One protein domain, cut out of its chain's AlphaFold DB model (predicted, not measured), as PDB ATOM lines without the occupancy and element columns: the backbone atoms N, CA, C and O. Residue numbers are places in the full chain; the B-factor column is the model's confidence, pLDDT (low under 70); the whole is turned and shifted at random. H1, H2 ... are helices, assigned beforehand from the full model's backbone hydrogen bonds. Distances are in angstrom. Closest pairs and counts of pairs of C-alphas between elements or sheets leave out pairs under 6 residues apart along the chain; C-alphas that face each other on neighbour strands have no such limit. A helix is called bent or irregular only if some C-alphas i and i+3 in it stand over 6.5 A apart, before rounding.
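Overview. This is residues 484 to 536 of the 602 residues of the protein "Iron-sulfur cluster-binding protein" of Kocuria coralli (UniProt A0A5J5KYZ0). A long, strung-out chain of three separate helices: the kinked helix H3 makes one end of the rod, the short helix H2 lies toward the other end, and H1 lies between them along the rod, off to one side, with the link of residues 511 to 520 running past it from H2 to H3. H3 stands free and sticks out from the rest, and so do residues 501 to 506, and no two of the helices touch. The printed part has 53 residues with three named helices, in the order H1, H2, H3, and no named strand; its class is all helix. The whole is only just extended, close to loose, with a radius of gyration of the C-alphas of 15.3 A and spans of 45 by 21 by 16 A.

Along the chain. H3 is the longest helix, residues 521 to 536, and measures 17.8 A from first to last C-alpha. It begins at C-alpha 521 at (199.174, 191.696, 147.345) and ends at C-alpha 536 at (197.943, 203.375, 160.698). H2 is residues 503 to 510, 12.8 A long. H1 is residues 484 to 494, 16.0 A long, and begins at C-alpha 484 at (196.860, 182.828, 140.676).

Arrangement. H3 has a kink of 68 degrees near residue 528 and is irregular, with the C-alphas of Lys 527 and Glu 530 7.7 A apart. H1 is irregular too, with the C-alphas of Ala 490 and Pro 493 7.1 A apart. H2 is neither bent nor irregular, but only just: C-alphas 503 and 506 are 6.2 A apart. H3 and H1 are apart, with no C-alpha of the one within 8 A of the other. H2 and H3 are apart as well, and so are H1 and H2. O i to N i+4 pairs are within hydrogen-bond range in 10 of 12 cases in H3, 2 of 4 in H2 and 5 of 7 in H1.

Size, cuts and confidence. The two C-alphas farthest apart, those of Gly 502 and Gln 534, are 46.5 A apart. Without residues 501 to 506 and 521 to 536, which stand free, the body of 31 residues spans 26 by 18 by 12 A and has a radius of gyration of 9.3 A. The printed part has no cut. The links from H1 to H2, 8 residues, and from H2 to H3, 10 residues, are short but not tight. The mean pLDDT of the printed part is 73.3, and 15 residues are under 70: residue 498, residues 502 to 507, residues 509 to 511 and residues 532 to 536.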
ATOM      1  N   LEU A 484     196.420 183.282 139.342       73.81
ATOM      2  CA  LEU A 484     196.860 182.828 140.676       73.81
ATOM      3  C   LEU A 484     195.901 181.821 141.346       73.81
ATOM      4  O   LEU A 484     196.394 180.835 141.902       73.81
ATOM      5  N   PRO A 485     194.561 181.982 141.283       73.81
ATOM      6  CA  PRO A 485     193.631 181.013 141.863       73.81
ATOM      7  C   PRO A 485     193.726 179.618 141.231       73.81
ATOM      8  O   PRO A 485     193.508 178.627 141.927       73.81
ATOM      9  N   LEU A 486     194.099 179.527 139.948       75.50
ATOM     10  CA  LEU A 486     194.293 178.253 139.248       75.50
ATOM     11  C   LEU A 486     195.545 177.534 139.767       75.50
ATOM     12  O   LEU A 486     195.479 176.360 140.125       75.50
ATOM     13  N   GLY A 487     196.662 178.260 139.908       70.75
ATOM     14  CA  GLY A 487     197.894 177.723 140.503       70.75
ATOM     15  C   GLY A 487     197.718 177.329 141.973       70.75
ATOM     16  O   GLY A 487     198.226 176.299 142.414       70.75
ATOM     17  N   ARG A 488     196.919 178.097 142.728       76.75
ATOM     18  CA  ARG A 488     196.514 177.744 144.094       76.75
ATOM     19  C   ARG A 488     195.692 176.458 144.127       76.75
ATOM     20  O   ARG A 488     195.955 175.624 144.983       76.75
ATOM     21  N   GLY A 489     194.720 176.285 143.230       76.56
ATOM     22  CA  GLY A 489     193.889 175.078 143.161       76.56
ATOM     23  C   GLY A 489     194.704 173.797 142.966       76.56
ATOM     24  O   GLY A 489     194.420 172.796 143.615       76.56
ATOM     25  N   ALA A 490     195.761 173.863 142.152       77.12
ATOM     26  CA  ALA A 490     196.662 172.739 141.909       77.12
ATOM     27  C   ALA A 490     197.585 172.416 143.104       77.12
ATOM     28  O   ALA A 490     197.844 171.249 143.376       77.12
ATOM     29  N   LEU A 491     198.065 173.431 143.835       77.06
ATOM     30  CA  LEU A 491     199.067 173.263 144.903       77.06
ATOM     31  C   LEU A 491     198.474 173.158 146.319       77.06
ATOM     32  O   LEU A 491     199.104 172.608 147.220       77.06
ATOM     33  N   LYS A 492     197.258 173.673 146.540       76.88
ATOM     34  CA  LYS A 492     196.598 173.711 147.856       76.88
ATOM     35  C   LYS A 492     196.373 172.323 148.480       76.88
ATOM     36  O   LYS A 492     196.628 172.219 149.678       76.88
ATOM     37  N   PRO A 493     195.944 171.271 147.747       75.31
ATOM     38  CA  PRO A 493     195.777 169.932 148.324       75.31
ATOM     39  C   PRO A 493     197.072 169.325 148.881       75.31
ATOM     40  O   PRO A 493     197.015 168.451 149.738       75.31
ATOM     41  N   PHE A 494     198.229 169.808 148.421       70.19
ATOM     42  CA  PHE A 494     199.547 169.277 148.768       70.19
ATOM     43  C   PHE A 494     200.339 170.180 149.727       70.19
ATOM     44  O   PHE A 494     201.486 169.881 150.045       70.19
ATOM     45  N   GLY A 495     199.751 171.291 150.191       71.69
ATOM     46  CA  GLY A 495     200.445 172.257 151.051       71.69
ATOM     47  C   GLY A 495     201.574 173.029 150.351       71.69
ATOM     48  O   GLY A 495     202.366 173.678 151.027       71.69
ATOM     49  N   GLY A 496     201.633 172.999 149.016       79.50
ATOM     50  CA  GLY A 496     202.707 173.572 148.201       79.50
ATOM     51  C   GLY A 496     203.258 172.550 147.206       79.50
ATOM     52  O   GLY A 496     202.668 171.488 147.014       79.50
ATOM     53  N   ALA A 497     204.389 172.862 146.575       75.69
ATOM     54  CA  ALA A 497     205.176 171.886 145.821       75.69
ATOM     55  C   ALA A 497     206.558 171.723 146.456       75.69
ATOM     56  O   ALA A 497     207.311 172.687 146.575       75.69
ATOM     57  N   LYS A 498     206.879 170.477 146.819       69.06
ATOM     58  CA  LYS A 498     208.211 170.053 147.282       69.06
ATOM     59  C   LYS A 498     209.117 169.595 146.136       69.06
ATOM     60  O   LYS A 498     210.298 169.355 146.334       69.06
ATOM     61  N   TRP A 499     208.546 169.403 144.949       76.75
ATOM     62  CA  TRP A 499     209.261 168.961 143.761       76.75
ATOM     63  C   TRP A 499     208.497 169.375 142.500       76.75
ATOM     64  O   TRP A 499     207.271 169.250 142.455       76.75
ATOM     65  N   LEU A 500     209.212 169.855 141.481       75.38
ATOM     66  CA  LEU A 500     208.677 170.133 140.145       75.38
ATOM     67  C   LEU A 500     209.547 169.489 139.051       75.38
ATOM     68  O   LEU A 500     210.747 169.315 139.246       75.38
ATOM     69  N   PRO A 501     208.977 169.139 137.885       71.81
ATOM     70  CA  PRO A 501     209.741 168.543 136.794       71.81
ATOM     71  C   PRO A 501     210.630 169.565 136.060       71.81
ATOM     72  O   PRO A 501     210.377 170.772 136.067       71.81
ATOM     73  N   GLY A 502     211.652 169.060 135.362       69.06
ATOM     74  CA  GLY A 502     212.537 169.851 134.497       69.06
ATOM     75  C   GLY A 502     213.511 170.752 135.264       69.06
ATOM     76  O   GLY A 502     213.909 170.444 136.385       69.06
ATOM     77  N   MET A 503     213.885 171.886 134.667       63.28
ATOM     78  CA  MET A 503     214.836 172.865 135.229       63.28
ATOM     79  C   MET A 503     214.446 173.401 136.619       63.28
ATOM     80  O   MET A 503     215.302 173.788 137.411       63.28
ATOM     81  N   VAL A 504     213.149 173.392 136.941       67.94
ATOM     82  CA  VAL A 504     212.622 173.849 138.236       67.94
ATOM     83  C   VAL A 504     212.837 172.798 139.331       67.94
ATOM     84  O   VAL A 504     212.856 173.140 140.509       67.94
ATOM     85  N   GLY A 505     213.090 171.539 138.957       68.12
ATOM     86  CA  GLY A 505     213.370 170.448 139.888       68.12
ATOM     87  C   GLY A 505     214.582 170.714 140.769       68.12
ATOM     88  O   GLY A 505     214.479 170.570 141.985       68.12
ATOM     89  N   GLY A 506     215.682 171.200 140.184       66.62
ATOM     90  CA  GLY A 506     216.869 171.612 140.943       66.62
ATOM     91  C   GLY A 506     216.596 172.785 141.888       66.62
ATOM     92  O   GLY A 506     217.109 172.819 142.998       66.62
ATOM     93  N   TRP A 507     215.714 173.716 141.508       65.06
ATOM     94  CA  TRP A 507     215.297 174.813 142.391       65.06
ATOM     95  C   TRP A 507     214.450 174.316 143.572       65.06
ATOM     96  O   TRP A 507     214.632 174.782 144.696       65.06
ATOM     97  N   THR A 508     213.573 173.332 143.336       72.31
ATOM     98  CA  THR A 508     212.732 172.725 144.380       72.31
ATOM     99  C   THR A 508     213.452 171.736 145.292       72.31
ATOM    100  O   THR A 508     212.927 171.415 146.349       72.31
ATOM    101  N   GLN A 509     214.659 171.279 144.935       65.75
ATOM    102  CA  GLN A 509     215.508 170.522 145.868       65.75
ATOM    103  C   GLN A 509     215.882 171.367 147.094       65.75
ATOM    104  O   GLN A 509     215.984 170.838 148.198       65.75
ATOM    105  N   GLU A 510     216.013 172.685 146.907       64.00
ATOM    106  CA  GLU A 510     216.482 173.601 147.949       64.00
ATOM    107  C   GLU A 510     215.424 174.567 148.483       64.00
ATOM    108  O   GLU A 510     215.633 175.205 149.523       64.00
ATOM    109  N   ARG A 511     214.301 174.716 147.771       65.88
ATOM    110  CA  ARG A 511     213.226 175.648 148.124       65.88
ATOM    111  C   ARG A 511     211.862 174.996 147.970       65.88
ATOM    112  O   ARG A 511     211.499 174.543 146.890       65.88
ATOM    113  N   ASP A 512     211.065 175.072 149.025       70.81
ATOM    114  CA  ASP A 512     209.647 174.759 148.929       70.81
ATOM    115  C   ASP A 512     208.921 175.866 148.160       70.81
ATOM    116  O   ASP A 512     209.164 177.061 148.364       70.81
ATOM    117  N   ILE A 513     207.997 175.476 147.285       76.06
ATOM    118  CA  ILE A 513     207.090 176.420 146.635       76.06
ATOM    119  C   ILE A 513     205.831 176.496 147.493       76.06
ATOM    120  O   ILE A 513     205.053 175.532 147.512       76.06
ATOM    121  N   PRO A 514     205.599 177.616 148.202       76.38
ATOM    122  CA  PRO A 514     204.420 177.749 149.035       76.38
ATOM    123  C   PRO A 514     203.163 177.766 148.167       76.38
ATOM    124  O   PRO A 514     203.186 178.147 146.994       76.38
ATOM    125  N   VAL A 515     202.033 177.390 148.763       79.81
ATOM    126  CA  VAL A 515     200.731 177.531 148.107       79.81
ATOM    127  C   VAL A 515     200.531 179.003 147.721       79.81
ATOM    128  O   VAL A 515     200.537 179.857 148.613       79.81
ATOM    129  N   PRO A 516     200.289 179.322 146.434       78.81
ATOM    130  CA  PRO A 516     200.039 180.693 146.014       78.81
ATOM    131  C   PRO A 516     198.912 181.324 146.843       78.81
ATOM    132  O   PRO A 516     197.905 180.649 147.108       78.81
ATOM    133  N   PRO A 517     199.042 182.586 147.285       73.56
ATOM    134  CA  PRO A 517     198.017 183.245 148.090       73.56
ATOM    135  C   PRO A 517     196.687 183.329 147.323       73.56
ATOM    136  O   PRO A 517     196.657 183.337 146.094       73.56
ATOM    137  N   SER A 518     195.559 183.369 148.041       76.94
ATOM    138  CA  SER A 518     194.215 183.420 147.429       76.94
ATOM    139  C   SER A 518     193.961 184.689 146.612       76.94
ATOM    140  O   SER A 518     193.074 184.707 145.761       76.94
ATOM    141  N   GLN A 519     194.737 185.740 146.859       79.25
ATOM    142  CA  GLN A 519     194.728 186.992 146.120       79.25
ATOM    143  C   GLN A 519     196.145 187.574 146.087       79.25
ATOM    144  O   GLN A 519     196.932 187.346 147.004       79.25
ATOM    145  N   SER A 520     196.476 188.320 145.030       81.62
ATOM    146  CA  SER A 520     197.741 189.057 144.960       81.62
ATOM    147  C   SER A 520     197.786 190.157 146.020       81.62
ATOM    148  O   SER A 520     196.740 190.695 146.397       81.62
ATOM    149  N   PHE A 521     198.991 190.549 146.449       79.81
ATOM    150  CA  PHE A 521     199.174 191.696 147.345       79.81
ATOM    151  C   PHE A 521     198.491 192.952 146.790       79.81
ATOM    152  O   PHE A 521     197.801 193.637 147.525       79.81
ATOM    153  N   ARG A 522     198.562 193.203 145.475       79.75
ATOM    154  CA  ARG A 522     197.877 194.334 144.827       79.75
ATOM    155  C   ARG A 522     196.356 194.292 144.965       79.75
ATOM    156  O   ARG A 522     195.729 195.331 145.142       79.75
ATOM    157  N   ASN A 523     195.750 193.112 144.836       79.75
ATOM    158  CA  ASN A 523     194.305 192.953 144.995       79.75
ATOM    159  C   ASN A 523     193.889 193.002 146.468       79.75
ATOM    160  O   ASN A 523     192.830 193.545 146.768       79.75
ATOM    161  N   TRP A 524     194.714 192.469 147.375       83.31
ATOM    162  CA  TRP A 524     194.525 192.637 148.814       83.31
ATOM    163  C   TRP A 524     194.614 194.116 149.203       83.31
ATOM    164  O   TRP A 524     193.663 194.635 149.775       83.31
ATOM    165  N   TRP A 525     195.673 194.813 148.787       80.50
ATOM    166  CA  TRP A 525     195.915 196.233 149.045       80.50
ATOM    167  C   TRP A 525     194.790 197.116 148.511       80.50
ATOM    168  O   TRP A 525     194.309 197.990 149.210       80.50
ATOM    169  N   ARG A 526     194.273 196.851 147.306       81.81
ATOM    170  CA  ARG A 526     193.125 197.605 146.771       81.81
ATOM    171  C   ARG A 526     191.845 197.424 147.591       81.81
ATOM    172  O   ARG A 526     190.995 198.299 147.570       81.81
ATOM    173  N   LYS A 527     191.685 196.278 148.257       81.75
ATOM    174  CA  LYS A 527     190.512 195.975 149.092       81.75
ATOM    175  C   LYS A 527     190.660 196.452 150.540       81.75
ATOM    176  O   LYS A 527     189.648 196.728 151.158       81.75
ATOM    177  N   HIS A 528     191.887 196.507 151.062       78.94
ATOM    178  CA  HIS A 528     192.170 196.762 152.485       78.94
ATOM    179  C   HIS A 528     193.058 198.000 152.704       78.94
ATOM    180  O   HIS A 528     193.512 198.244 153.818       78.94
ATOM    181  N   GLY A 529     193.354 198.772 151.655       73.38
ATOM    182  CA  GLY A 529     194.210 199.959 151.729       73.38
ATOM    183  C   GLY A 529     193.622 201.022 152.652       73.38
ATOM    184  O   GLY A 529     194.318 201.500 153.538       73.38
ATOM    185  N   GLU A 530     192.315 201.279 152.544       72.12
ATOM    186  CA  GLU A 530     191.597 202.212 153.427       72.12
ATOM    187  C   GLU A 530     191.556 201.718 154.886       72.12
ATOM    188  O   GLU A 530     191.732 202.499 155.817       72.12
ATOM    189  N   GLU A 531     191.403 200.409 155.120       75.44
ATOM    190  CA  GLU A 531     191.498 199.824 156.469       75.44
ATOM    191  C   GLU A 531     192.916 199.928 157.044       75.44
ATOM    192  O   GLU A 531     193.094 200.057 158.255       75.44
ATOM    193  N   THR A 532     193.932 199.868 156.180       61.97
ATOM    194  CA  THR A 532     195.339 200.021 156.562       61.97
ATOM    195  C   THR A 532     195.623 201.468 156.935       61.97
ATOM    196  O   THR A 532     196.221 201.693 157.977       61.97
ATOM    197  N   GLU A 533     195.119 202.443 156.180       63.25
ATOM    198  CA  GLU A 533     195.179 203.864 156.546       63.25
ATOM    199  C   GLU A 533     194.457 204.140 157.870       63.25
ATOM    200  O   GLU A 533     194.990 204.835 158.730       63.25
ATOM    201  N   GLN A 534     193.297 203.519 158.106       67.06
ATOM    202  CA  GLN A 534     192.575 203.616 159.379       67.06
ATOM    203  C   GLN A 534     193.289 202.910 160.545       67.06
ATOM    204  O   GLN A 534     193.153 203.334 161.692       67.06
ATOM    205  N   ARG A 535     194.021 201.812 160.303       61.34
ATOM    206  CA  ARG A 535     194.866 201.153 161.319       61.34
ATOM    207  C   ARG A 535     196.119 201.964 161.601       61.34
ATOM    208  O   ARG A 535     196.391 202.213 162.759       61.34
ATOM    209  N   VAL A 536     196.797 202.465 160.575       59.19
ATOM    210  CA  VAL A 536     197.943 203.375 160.698       59.19
ATOM    211  C   VAL A 536     197.536 204.646 161.447       59.19
ATOM    212  O   VAL A 536     198.226 205.036 162.376       59.19
TER     213      VAL A 536